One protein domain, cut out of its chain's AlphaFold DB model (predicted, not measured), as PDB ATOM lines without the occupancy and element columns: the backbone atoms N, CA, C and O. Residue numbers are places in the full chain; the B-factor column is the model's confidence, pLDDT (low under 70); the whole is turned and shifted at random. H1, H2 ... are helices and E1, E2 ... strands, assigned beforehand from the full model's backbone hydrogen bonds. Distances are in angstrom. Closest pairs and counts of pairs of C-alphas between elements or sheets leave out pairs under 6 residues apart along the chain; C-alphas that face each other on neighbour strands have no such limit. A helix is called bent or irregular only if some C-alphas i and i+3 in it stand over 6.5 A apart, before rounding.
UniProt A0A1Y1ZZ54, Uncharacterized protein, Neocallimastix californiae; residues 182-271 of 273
ATOM      1  N   LYS A 182     240.184 201.933 197.781       67.88
ATOM      2  CA  LYS A 182     241.215 202.969 197.705       67.88
ATOM      3  C   LYS A 182     240.525 204.317 197.512       67.88
ATOM      4  O   LYS A 182     240.050 204.615 196.419       67.88
ATOM      5  N   CYS A 183     240.460 205.107 198.584       71.31
ATOM      6  CA  CYS A 183     239.906 206.462 198.568       71.31
ATOM      7  C   CYS A 183     240.568 207.321 197.476       71.31
ATOM      8  O   CYS A 183     241.799 207.439 197.454       71.31
ATOM      9  N   LYS A 184     239.768 207.947 196.602       68.44
ATOM     10  CA  LYS A 184     240.293 208.765 195.493       68.44
ATOM     11  C   LYS A 184     240.834 210.122 195.945       68.44
ATOM     12  O   LYS A 184     241.861 210.549 195.434       68.44
ATOM     13  N   GLY A 185     240.213 210.753 196.942       64.31
ATOM     14  CA  GLY A 185     240.698 212.014 197.529       64.31
ATOM     15  C   GLY A 185     241.939 211.873 198.426       64.31
ATOM     16  O   GLY A 185     242.383 212.850 199.022       64.31
ATOM     17  N   GLY A 186     242.494 210.663 198.556       72.06
ATOM     18  CA  GLY A 186     243.547 210.338 199.515       72.06
ATOM     19  C   GLY A 186     242.990 209.936 200.885       72.06
ATOM     20  O   GLY A 186     241.969 210.438 201.347       72.06
ATOM     21  N   ASN A 187     243.670 209.010 201.562       71.31
ATOM     22  CA  ASN A 187     243.159 208.378 202.785       71.31
ATOM     23  C   ASN A 187     242.790 209.394 203.890       71.31
ATOM     24  O   ASN A 187     241.737 209.270 204.510       71.31
ATOM     25  N   SER A 188     243.609 210.437 204.088       77.50
ATOM     26  CA  SER A 188     243.328 211.501 205.069       77.50
ATOM     27  C   SER A 188     242.018 212.234 204.770       77.50
ATOM     28  O   SER A 188     241.225 212.472 205.677       77.50
ATOM     29  N   TYR A 189     241.754 212.535 203.496       84.06
ATOM     30  CA  TYR A 189     240.539 213.228 203.075       84.06
ATOM     31  C   TYR A 189     239.281 212.409 203.375       84.06
ATOM     32  O   TYR A 189     238.340 212.930 203.976       84.06
ATOM     33  N   CYS A 190     239.259 211.123 203.001       82.12
ATOM     34  CA  CYS A 190     238.096 210.272 203.261       82.12
ATOM     35  C   CYS A 190     237.848 210.090 204.761       82.12
ATOM     36  O   CYS A 190     236.694 210.100 205.191       82.12
ATOM     37  N   ILE A 191     238.913 209.980 205.563       81.81
ATOM     38  CA  ILE A 191     238.800 209.901 207.022       81.81
ATOM     39  C   ILE A 191     238.197 211.192 207.587       81.81
ATOM     40  O   ILE A 191     237.221 211.131 208.335       81.81
ATOM     41  N   ASP A 192     238.714 212.361 207.201       85.31
ATOM     42  CA  ASP A 192     238.218 213.652 207.692       85.31
ATOM     43  C   ASP A 192     236.793 213.955 207.225       85.31
ATOM     44  O   ASP A 192     235.996 214.564 207.946       85.31
ATOM     45  N   ARG A 193     236.437 213.529 206.014       87.50
ATOM     46  CA  ARG A 193     235.083 213.678 205.489       87.50
ATOM     47  C   ARG A 193     234.098 212.765 206.206       87.50
ATOM     48  O   ARG A 193     233.096 213.270 206.709       87.50
ATOM     49  N   CYS A 194     234.413 211.479 206.334       88.94
ATOM     50  CA  CYS A 194     233.642 210.548 207.154       88.94
ATOM     51  C   CYS A 194     233.458 211.095 208.579       88.94
ATOM     52  O   CYS A 194     232.340 211.139 209.093       88.94
ATOM     53  N   TYR A 195     234.530 211.629 209.175       88.12
ATOM     54  CA  TYR A 195     234.474 212.245 210.493       88.12
ATOM     55  C   TYR A 195     233.476 213.400 210.547       88.12
ATOM     56  O   TYR A 195     232.627 213.425 211.430       88.12
ATOM     57  N   ARG A 196     233.517 214.331 209.588       89.50
ATOM     58  CA  ARG A 196     232.571 215.457 209.531       89.50
ATOM     59  C   ARG A 196     231.117 215.024 209.354       89.50
ATOM     60  O   ARG A 196     230.236 215.727 209.835       89.50
ATOM     61  N   LYS A 197     230.863 213.909 208.669       90.00
ATOM     62  CA  LYS A 197     229.500 213.405 208.449       90.00
ATOM     63  C   LYS A 197     228.941 212.641 209.650       90.00
ATOM     64  O   LYS A 197     227.721 212.583 209.789       90.00
ATOM     65  N   LEU A 198     229.806 212.100 210.513       89.06
ATOM     66  CA  LEU A 198     229.424 211.328 211.699       89.06
ATOM     67  C   LEU A 198     229.526 212.103 213.019       89.06
ATOM     68  O   LEU A 198     228.765 211.809 213.942       89.06
ATOM     69  N   LYS A 199     230.444 213.071 213.136       83.62
ATOM     70  CA  LYS A 199     230.559 213.912 214.332       83.62
ATOM     71  C   LYS A 199     229.237 214.657 214.515       83.62
ATOM     72  O   LYS A 199     228.644 215.112 213.542       83.62
ATOM     73  N   ASP A 200     228.734 214.691 215.741       84.56
ATOM     74  CA  ASP A 200     227.448 215.300 216.120       84.56
ATOM     75  C   ASP A 200     226.190 214.507 215.710       84.56
ATOM     76  O   ASP A 200     225.058 214.919 215.987       84.56
ATOM     77  N   LYS A 201     226.343 213.325 215.098       87.06
ATOM     78  CA  LYS A 201     225.200 212.465 214.773       87.06
ATOM     79  C   LYS A 201     224.721 211.684 215.987       87.06
ATOM     80  O   LYS A 201     225.488 211.023 216.685       87.06
ATOM     81  N   THR A 202     223.410 211.751 216.203       88.38
ATOM     82  CA  THR A 202     222.745 211.149 217.357       88.38
ATOM     83  C   THR A 202     221.975 209.906 216.940       88.38
ATOM     84  O   THR A 202     221.092 209.957 216.085       88.38
ATOM     85  N   TRP A 203     222.300 208.798 217.584       89.50
ATOM     86  CA  TRP A 203     221.682 207.497 217.399       89.50
ATOM     87  C   TRP A 203     220.626 207.272 218.473       89.50
ATOM     88  O   TRP A 203     220.788 207.722 219.605       89.50
ATOM     89  N   LYS A 204     219.525 206.608 218.129       89.88
ATOM     90  CA  LYS A 204     218.323 206.517 218.961       89.88
ATOM     91  C   LYS A 204     217.917 205.068 219.212       89.88
ATOM     92  O   LYS A 204     218.014 204.227 218.319       89.88
ATOM     93  N   TYR A 205     217.422 204.809 220.418       85.88
ATOM     94  CA  TYR A 205     216.770 203.557 220.798       85.88
ATOM     95  C   TYR A 205     215.786 203.807 221.946       85.88
ATOM     96  O   TYR A 205     216.200 204.296 222.992       85.88
ATOM     97  N   ASN A 206     214.498 203.487 221.773       84.12
ATOM     98  CA  ASN A 206     213.453 203.619 222.806       84.12
ATOM     99  C   ASN A 206     213.513 204.941 223.602       84.12
ATOM    100  O   ASN A 206     213.596 204.942 224.828       84.12
ATOM    101  N   GLY A 207     213.554 206.078 222.897       79.50
ATOM    102  CA  GLY A 207     213.630 207.415 223.506       79.50
ATOM    103  C   GLY A 207     215.003 207.803 224.073       79.50
ATOM    104  O   GLY A 207     215.230 208.975 224.361       79.50
ATOM    105  N   LYS A 208     215.950 206.863 224.177       78.69
ATOM    106  CA  LYS A 208     217.342 207.125 224.557       78.69
ATOM    107  C   LYS A 208     218.163 207.549 223.347       78.69
ATOM    108  O   LYS A 208     217.879 207.156 222.212       78.69
ATOM    109  N   THR A 209     219.208 208.328 223.607       84.12
ATOM    110  CA  THR A 209     220.131 208.825 222.589       84.12
ATOM    111  C   THR A 209     221.573 208.455 222.915       84.12
ATOM    112  O   THR A 209     221.946 208.351 224.081       84.12
ATOM    113  N   ALA A 210     222.375 208.240 221.877       79.06
ATOM    114  CA  ALA A 210     223.799 207.962 221.974       79.06
ATOM    115  C   ALA A 210     224.555 208.691 220.860       79.06
ATOM    116  O   ALA A 210     224.057 208.838 219.744       79.06
ATOM    117  N   GLN A 211     225.773 209.130 221.156       82.75
ATOM    118  CA  GLN A 211     226.686 209.724 220.183       82.75
ATOM    119  C   GLN A 211     227.980 208.917 220.147       82.75
ATOM    120  O   GLN A 211     228.399 208.340 221.153       82.75
ATOM    121  N   ILE A 212     228.613 208.868 218.977       78.88
ATOM    122  CA  ILE A 212     229.939 208.270 218.835       78.88
ATOM    123  C   ILE A 212     230.968 209.326 219.244       78.88
ATOM    124  O   ILE A 212     230.898 210.468 218.789       78.88
ATOM    125  N   GLY A 213     231.935 208.956 220.083       76.62
ATOM    126  CA  GLY A 213     233.020 209.861 220.447       76.62
ATOM    127  C   GLY A 213     233.884 210.241 219.238       76.62
ATOM    128  O   GLY A 213     234.123 209.445 218.327       76.62
ATOM    129  N   ASN A 214     234.365 211.488 219.221       75.31
ATOM    130  CA  ASN A 214     235.130 212.047 218.101       75.31
ATOM    131  C   ASN A 214     236.368 211.216 217.734       75.31
ATOM    132  O   ASN A 214     236.733 211.127 216.560       75.31
ATOM    133  N   ASN A 215     237.018 210.621 218.735       72.88
ATOM    134  CA  ASN A 215     238.203 209.804 218.523       72.88
ATOM    135  C   ASN A 215     237.833 208.455 217.893       72.88
ATOM    136  O   ASN A 215     238.453 208.054 216.917       72.88
ATOM    137  N   GLU A 216     236.781 207.800 218.383       71.94
ATOM    138  CA  GLU A 216     236.272 206.528 217.865       71.94
ATOM    139  C   GLU A 216     235.832 206.644 216.404       71.94
ATOM    140  O   GLU A 216     236.135 205.768 215.593       71.94
ATOM    141  N   ILE A 217     235.193 207.758 216.033       79.31
ATOM    142  CA  ILE A 217     234.862 208.041 214.634       79.31
ATOM    143  C   ILE A 217     236.133 208.022 213.774       79.31
ATOM    144  O   ILE A 217     236.177 207.320 212.767       79.31
ATOM    145  N   LYS A 218     237.184 208.744 214.182       75.94
ATOM    146  CA  LYS A 218     238.420 208.882 213.395       75.94
ATOM    147  C   LYS A 218     239.283 207.624 213.362       75.94
ATOM    148  O   LYS A 218     239.901 207.365 212.336       75.94
ATOM    149  N   THR A 219     239.354 206.868 214.457       67.44
ATOM    150  CA  THR A 219     240.316 205.762 214.598       67.44
ATOM    151  C   THR A 219     239.709 204.378 214.416       67.44
ATOM    152  O   THR A 219     240.460 203.432 214.220       67.44
ATOM    153  N   ILE A 220     238.382 204.233 214.494       76.94
ATOM    154  CA  ILE A 220     237.709 202.927 214.399       76.94
ATOM    155  C   ILE A 220     236.819 202.869 213.164       76.94
ATOM    156  O   ILE A 220     236.967 201.959 212.355       76.94
ATOM    157  N   TYR A 221     235.914 203.836 212.993       82.19
ATOM    158  CA  TYR A 221     234.890 203.757 211.947       82.19
ATOM    159  C   TYR A 221     235.359 204.317 210.603       82.19
ATOM    160  O   TYR A 221     235.276 203.636 209.586       82.19
ATOM    161  N   CYS A 222     235.907 205.528 210.579       85.50
ATOM    162  CA  CYS A 222     236.363 206.170 209.346       85.50
ATOM    163  C   CYS A 222     237.595 205.548 208.664       85.50
ATOM    164  O   CYS A 222     237.807 205.838 207.488       85.50
ATOM    165  N   PRO A 223     238.387 204.673 209.309       81.12
ATOM    166  CA  PRO A 223     239.360 203.830 208.609       81.12
ATOM    167  C   PRO A 223     238.746 202.635 207.863       81.12
ATOM    168  O   PRO A 223     239.431 202.005 207.059       81.12
ATOM    169  N   LEU A 224     237.477 202.284 208.109       80.88
ATOM    170  CA  LEU A 224     236.833 201.154 207.436       80.88
ATOM    171  C   LEU A 224     236.521 201.497 205.979       80.88
ATOM    172  O   LEU A 224     235.867 202.501 205.703       80.88
ATOM    173  N   ALA A 225     236.882 200.597 205.063       81.25
ATOM    174  CA  ALA A 225     236.623 200.715 203.625       81.25
ATOM    175  C   ALA A 225     235.168 201.102 203.300       81.25
ATOM    176  O   ALA A 225     234.927 202.013 202.514       81.25
ATOM    177  N   ALA A 226     234.198 200.454 203.951       82.62
ATOM    178  CA  ALA A 226     232.780 200.745 203.754       82.62
ATOM    179  C   ALA A 226     232.397 202.160 204.214       82.62
ATOM    180  O   ALA A 226     231.661 202.852 203.520       82.62
ATOM    181  N   CYS A 227     232.924 202.626 205.348       85.69
ATOM    182  CA  CYS A 227     232.655 203.980 205.826       85.69
ATOM    183  C   CYS A 227     233.340 205.027 204.940       85.69
ATOM    184  O   CYS A 227     232.726 206.027 204.594       85.69
ATOM    185  N   GLN A 228     234.575 204.784 204.502       85.88
ATOM    186  CA  GLN A 228     235.254 205.672 203.557       85.88
ATOM    187  C   GLN A 228     234.484 205.776 202.238       85.88
ATOM    188  O   GLN A 228     234.198 206.881 201.792       85.88
ATOM    189  N   SER A 229     234.083 204.639 201.667       83.62
ATOM    190  CA  SER A 229     233.321 204.576 200.417       83.62
ATOM    191  C   SER A 229     231.934 205.211 200.527       83.62
ATOM    192  O   SER A 229     231.473 205.866 199.596       83.62
ATOM    193  N   ALA A 230     231.276 205.088 201.685       86.38
ATOM    194  CA  ALA A 230     229.990 205.736 201.938       86.38
ATOM    195  C   ALA A 230     230.073 207.267 201.840       86.38
ATOM    196  O   ALA A 230     229.113 207.906 201.416       86.38
ATOM    197  N   PHE A 231     231.212 207.852 202.219       86.62
ATOM    198  CA  PHE A 231     231.390 209.301 202.318       86.62
ATOM    199  C   PHE A 231     232.344 209.894 201.271       86.62
ATOM    200  O   PHE A 231     232.510 211.117 201.254       86.62
ATOM    201  N   ASP A 232     232.943 209.077 200.399       83.12
ATOM    202  CA  ASP A 232     233.762 209.541 199.276       83.12
ATOM    203  C   ASP A 232     232.868 210.057 198.146       83.12
ATOM    204  O   ASP A 232     232.184 209.302 197.457       83.12
ATOM    205  N   ASP A 233     232.864 211.366 197.951       75.38
ATOM    206  CA  ASP A 233     232.126 212.033 196.885       75.38
ATOM    207  C   ASP A 233     232.885 212.096 195.557       75.38
ATOM    208  O   ASP A 233     232.291 212.463 194.547       75.38
ATOM    209  N   PHE A 234     234.157 211.681 195.514       72.62
ATOM    210  CA  PHE A 234     234.912 211.595 194.260       72.62
ATOM    211  C   PHE A 234     234.498 210.406 193.380       72.62
ATOM    212  O   PHE A 234     234.920 210.325 192.225       72.62
ATOM    213  N   ASN A 235     233.731 209.448 193.915       58.56
ATOM    214  CA  ASN A 235     233.553 208.131 193.298       58.56
ATOM    215  C   ASN A 235     232.126 207.775 192.858       58.56
ATOM    216  O   ASN A 235     231.935 206.680 192.334       58.56
ATOM    217  N   GLY A 236     231.135 208.664 192.993       61.44
ATOM    218  CA  GLY A 236     229.834 208.407 192.375       61.44
ATOM    219  C   GLY A 236     228.635 209.133 192.967       61.44
ATOM    220  O   GLY A 236     228.715 209.867 193.950       61.44
ATOM    221  N   ASN A 237     227.488 208.893 192.331       67.06
ATOM    222  CA  ASN A 237     226.185 209.371 192.775       67.06
ATOM    223  C   ASN A 237     225.747 208.680 194.085       67.06
ATOM    224  O   ASN A 237     226.264 207.627 194.467       67.06
ATOM    225  N   ARG A 238     224.752 209.255 194.770       70.88
ATOM    226  CA  ARG A 238     224.207 208.748 196.045       70.88
ATOM    227  C   ARG A 238     223.898 207.241 196.026       70.88
ATOM    228  O   ARG A 238     224.167 206.554 197.006       70.88
ATOM    229  N   ASN A 239     223.417 206.716 194.898       73.94
ATOM    230  CA  ASN A 239     223.035 205.308 194.745       73.94
ATOM    231  C   ASN A 239     224.217 204.345 194.929       73.94
ATOM    232  O   ASN A 239     224.053 203.295 195.541       73.94
ATOM    233  N   SER A 240     225.415 204.720 194.475       72.88
ATOM    234  CA  SER A 240     226.632 203.910 194.649       72.88
ATOM    235  C   SER A 240     227.163 203.890 196.094       72.88
ATOM    236  O   SER A 240     227.847 202.951 196.510       72.88
ATOM    237  N   ARG A 241     226.813 204.905 196.890       79.44
ATOM    238  CA  ARG A 241     227.312 205.096 198.260       79.44
ATOM    239  C   ARG A 241     226.387 204.493 199.313       79.44
ATOM    240  O   ARG A 241     226.865 204.026 200.344       79.44
ATOM    241  N   THR A 242     225.086 204.410 199.029       83.44
ATOM    242  CA  THR A 242     224.068 203.840 199.929       83.44
ATOM    243  C   THR A 242     224.377 202.414 200.419       83.44
ATOM    244  O   THR A 242     224.299 202.191 201.627       83.44
ATOM    245  N   PRO A 243     224.797 201.449 199.577       83.50
ATOM    246  CA  PRO A 243     225.153 200.114 200.069       83.50
ATOM    247  C   PRO A 243     226.328 200.137 201.057       83.50
ATOM    248  O   PRO A 243     226.304 199.459 202.083       83.50
ATOM    249  N   ASN A 244     227.335 200.971 200.787       85.31
ATOM    250  CA  ASN A 244     228.496 201.147 201.660       85.31
ATOM    251  C   ASN A 244     228.113 201.831 202.980       85.31
ATOM    252  O   ASN A 244     228.604 201.441 204.043       85.31
ATOM    253  N   TRP A 245     227.178 202.786 202.928       87.94
ATOM    254  CA  TRP A 245     226.583 203.381 204.119       87.94
ATOM    255  C   TRP A 245     225.900 202.322 204.985       87.94
ATOM    256  O   TRP A 245     226.168 202.275 206.181       87.94
ATOM    257  N   TYR A 246     225.102 201.415 204.415       85.88
ATOM    258  CA  TYR A 246     224.454 200.360 205.199       85.88
ATOM    259  C   TYR A 246     225.442 199.405 205.864       85.88
ATOM    260  O   TYR A 246     225.262 199.057 207.030       85.88
ATOM    261  N   ILE A 247     226.526 199.042 205.178       83.50
ATOM    262  CA  ILE A 247     227.591 198.226 205.776       83.50
ATOM    263  C   ILE A 247     228.253 198.979 206.943       83.50
ATOM    264  O   ILE A 247     228.419 198.417 208.028       83.50
ATOM    265  N   CYS A 248     228.583 200.261 206.757       85.94
ATOM    266  CA  CYS A 248     229.148 201.111 207.808       85.94
ATOM    267  C   CYS A 248     228.192 201.254 209.010       85.94
ATOM    268  O   CYS A 248     228.579 201.054 210.162       85.94
ATOM    269  N   LYS A 249     226.915 201.541 208.740       88.75
ATOM    270  CA  LYS A 249     225.847 201.727 209.726       88.75
ATOM    271  C   LYS A 249     225.592 200.467 210.544       88.75
ATOM    272  O   LYS A 249     225.483 200.554 211.767       88.75
ATOM    273  N   ASN A 250     225.518 199.309 209.894       85.12
ATOM    274  CA  ASN A 250     225.332 198.029 210.575       85.12
ATOM    275  C   ASN A 250     226.503 197.740 211.507       85.12
ATOM    276  O   ASN A 250     226.282 197.372 212.655       85.12
ATOM    277  N   ARG A 251     227.741 198.024 211.077       83.50
ATOM    278  CA  ARG A 251     228.908 197.859 211.945       83.50
ATOM    279  C   ARG A 251     228.829 198.720 213.210       83.50
ATOM    280  O   ARG A 251     229.114 198.220 214.294       83.50
ATOM    281  N   ILE A 252     228.424 199.985 213.085       84.62
ATOM    282  CA  ILE A 252     228.240 200.883 214.239       84.62
ATOM    283  C   ILE A 252     227.088 200.397 215.134       84.62
ATOM    284  O   ILE A 252     227.217 200.383 216.356       84.62
ATOM    285  N   THR A 253     225.983 199.948 214.537       80.12
ATOM    286  CA  THR A 253     224.806 199.433 215.260       80.12
ATOM    287  C   THR A 253     225.142 198.164 216.047       80.12
ATOM    288  O   THR A 253     224.746 198.027 217.204       80.12
ATOM    289  N   ASP A 254     225.909 197.248 215.452       77.56
ATOM    290  CA  ASP A 254     226.388 196.028 216.103       77.56
ATOM    291  C   ASP A 254     227.315 196.345 217.274       77.56
ATOM    292  O   ASP A 254     227.213 195.729 218.336       77.56
ATOM    293  N   ASP A 255     228.206 197.321 217.106       73.50
ATOM    294  CA  ASP A 255     229.063 197.790 218.189       73.50
ATOM    295  C   ASP A 255     228.227 198.405 219.314       73.50
ATOM    296  O   ASP A 255     228.432 198.077 220.479       73.50
ATOM    297  N   PHE A 256     227.220 199.217 219.000       69.56
ATOM    298  CA  PHE A 256     226.292 199.768 219.989       69.56
ATOM    299  C   PHE A 256     225.505 198.686 220.729       69.56
ATOM    300  O   PHE A 256     225.390 198.745 221.955       69.56
ATOM    301  N   LYS A 257     225.060 197.645 220.022       67.75
ATOM    302  CA  LYS A 257     224.429 196.471 220.631       67.75
ATOM    303  C   LYS A 257     225.388 195.734 221.565       67.75
ATOM    304  O   LYS A 257     224.971 195.315 222.639       67.75
ATOM    305  N   LYS A 258     226.668 195.611 221.207       65.12
ATOM    306  CA  LYS A 258     227.695 195.008 222.074       65.12
ATOM    307  C   LYS A 258     228.028 195.878 223.287       65.12
ATOM    308  O   LYS A 258     228.240 195.339 224.366       65.12
ATOM    309  N   TYR A 259     228.093 197.199 223.120       53.44
ATOM    310  CA  TYR A 259     228.501 198.128 224.179       53.44
ATOM    311  C   TYR A 259     227.391 198.453 225.171       53.44
ATOM    312  O   TYR A 259     227.680 198.649 226.348       53.44
ATOM    313  N   TRP A 260     226.147 198.538 224.706       59.91
ATOM    314  CA  TRP A 260     225.016 198.991 225.516       59.91
ATOM    315  C   TRP A 260     223.877 197.978 225.592       59.91
ATOM    316  O   TRP A 260     222.857 198.278 226.200       59.91
ATOM    317  N   GLY A 261     224.003 196.808 224.963       65.75
ATOM    318  CA  GLY A 261     222.943 195.794 224.917       65.75
ATOM    319  C   GLY A 261     221.782 196.139 223.977       65.75
ATOM    320  O   GLY A 261     220.870 195.329 223.817       65.75
ATOM    321  N   TYR A 262     221.811 197.307 223.325       68.44
ATOM    322  CA  TYR A 262     220.699 197.827 222.528       68.44
ATOM    323  C   TYR A 262     221.133 198.240 221.115       68.44
ATOM    324  O   TYR A 262     222.177 198.875 220.956       68.44
ATOM    325  N   PRO A 263     220.329 197.937 220.079       77.19
ATOM    326  CA  PRO A 263     220.609 198.335 218.704       77.19
ATOM    327  C   PRO A 263     220.213 199.800 218.484       77.19
ATOM    328  O   PRO A 263     219.166 200.101 217.914       77.19
ATOM    329  N   TYR A 264     221.038 200.730 218.960       79.94
ATOM    330  CA  TYR A 264     220.882 202.143 218.618       79.94
ATOM    331  C   TYR A 264     221.022 202.317 217.108       79.94
ATOM    332  O   TYR A 264     221.989 201.849 216.515       79.94
ATOM    333  N   THR A 265     220.061 203.003 216.493       88.38
ATOM    334  CA  THR A 265     220.025 203.229 215.042       88.38
ATOM    335  C   THR A 265     220.017 204.717 214.723       88.38
ATOM    336  O   THR A 265     219.789 205.563 215.585       88.38
ATOM    337  N   ILE A 266     220.265 205.053 213.465       89.50
ATOM    338  CA  ILE A 266     220.191 206.420 212.963       89.50
ATOM    339  C   ILE A 266     219.331 206.461 211.699       89.50
ATOM    340  O   ILE A 266     219.312 205.501 210.922       89.50
ATOM    341  N   SER A 267     218.592 207.554 211.504       85.69
ATOM    342  CA  SER A 267     217.817 207.765 210.278       85.69
ATOM    343  C   SER A 267     218.762 208.044 209.114       85.69
ATOM    344  O   SER A 267     219.653 208.885 209.241       85.69
ATOM    345  N   ASP A 268     218.547 207.399 207.969       80.69
ATOM    346  CA  ASP A 268     219.376 207.627 206.778       80.69
ATOM    347  C   ASP A 268     219.276 209.079 206.287       80.69
ATOM    348  O   ASP A 268     220.256 209.634 205.806       80.69
ATOM    349  N   ASN A 269     218.140 209.741 206.524       78.44
ATOM    350  CA  ASN A 269     217.938 211.157 206.194       78.44
ATOM    351  C   ASN A 269     218.729 212.112 207.097       78.44
ATOM    352  O   ASN A 269     218.890 213.282 206.768       78.44
ATOM    353  N   SER A 270     219.211 211.637 208.247       74.19
ATOM    354  CA  SER A 270     220.020 212.452 209.160       74.19
ATOM    355  C   SER A 270     221.509 212.440 208.815       74.19
ATOM    356  O   SER A 270     222.274 213.224 209.385       74.19
ATOM    357  N   ILE A 271     221.926 211.586 207.875       73.88
ATOM    358  CA  ILE A 271     223.290 211.519 207.366       73.88
ATOM    359  C   ILE A 271     223.260 212.039 205.931       73.88
ATOM    360  O   ILE A 271     222.693 211.425 205.035       73.88
TER     361      ILE A 271
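AT A GLANCE: This is residues 182 to 271 of the 273 residues of an uncharacterized protein of Neocallimastix californiae (UniProt A0A1Y1ZZ54). One long helix, H4, runs along one side, and a shorter helix, H1, is joined to it through H3, which crosses between them. H2 crosses H1 on another side, and a small two-strand hairpin of E1 and E2 reaches out to one end of the long axis, while residues 261 to 271 fold back after H4. The 90 printed residues hold four named helices and two named strands in the order H1, E1, E2, H2, H3, H4; the sheet order is E1 - E2, antiparallel, and the class is mostly helix. The whole is compact, with a radius of gyration of the C-alphas of 12.7 A and spans of 38 by 26 by 19 A.

IN THESE COORDINATES: H1, residues 187 to 198, begins at C-alpha 187 (243.159, 208.378, 202.785) and is 16.6 A long. E1 is residues 202 to 205 and E2 residues 208 to 211. H2 is residues 214 to 221, and H3 residues 225 to 231. H4, residues 238 to 260, is 31.1 A long, has a kink of 28 degrees near residue 245 and ends at C-alpha 260 (225.016, 198.991, 225.516). H4 is irregular, but only just: C-alphas 240 and 243 are 6.8 A apart.

HOW THE PARTS SIT: H1 touches H2 at a steep tilt of 61 degrees, the closest C-alphas being Tyr 195 and Ile 217, 5.9 A. H1 touches H3 at 62 degrees, also steep, closest at Cys 190 and Gln 228, 5.4 A. H4 touches H3 with residues 241 to 248 alone, closest at Ala 230 and Arg 241, 4.6 A. H1 and H4 are apart. In the hairpin of E1 and E2, N 203 and O 210 are within hydrogen-bond range at 2.8 A. Every O i to N i+4 pair is within range in H1 and H3; H2 has 3 of 4 and H4 17 of 19.

THE WHOLE: The C-alphas of Lys 184 and Gly 207, the two farthest apart, are 38.7 A apart. The printed part has no cut and no long link between named elements. Confidence is under 70 at residues 182, 184 to 185, 219, 235 to 237 and 256 to 262.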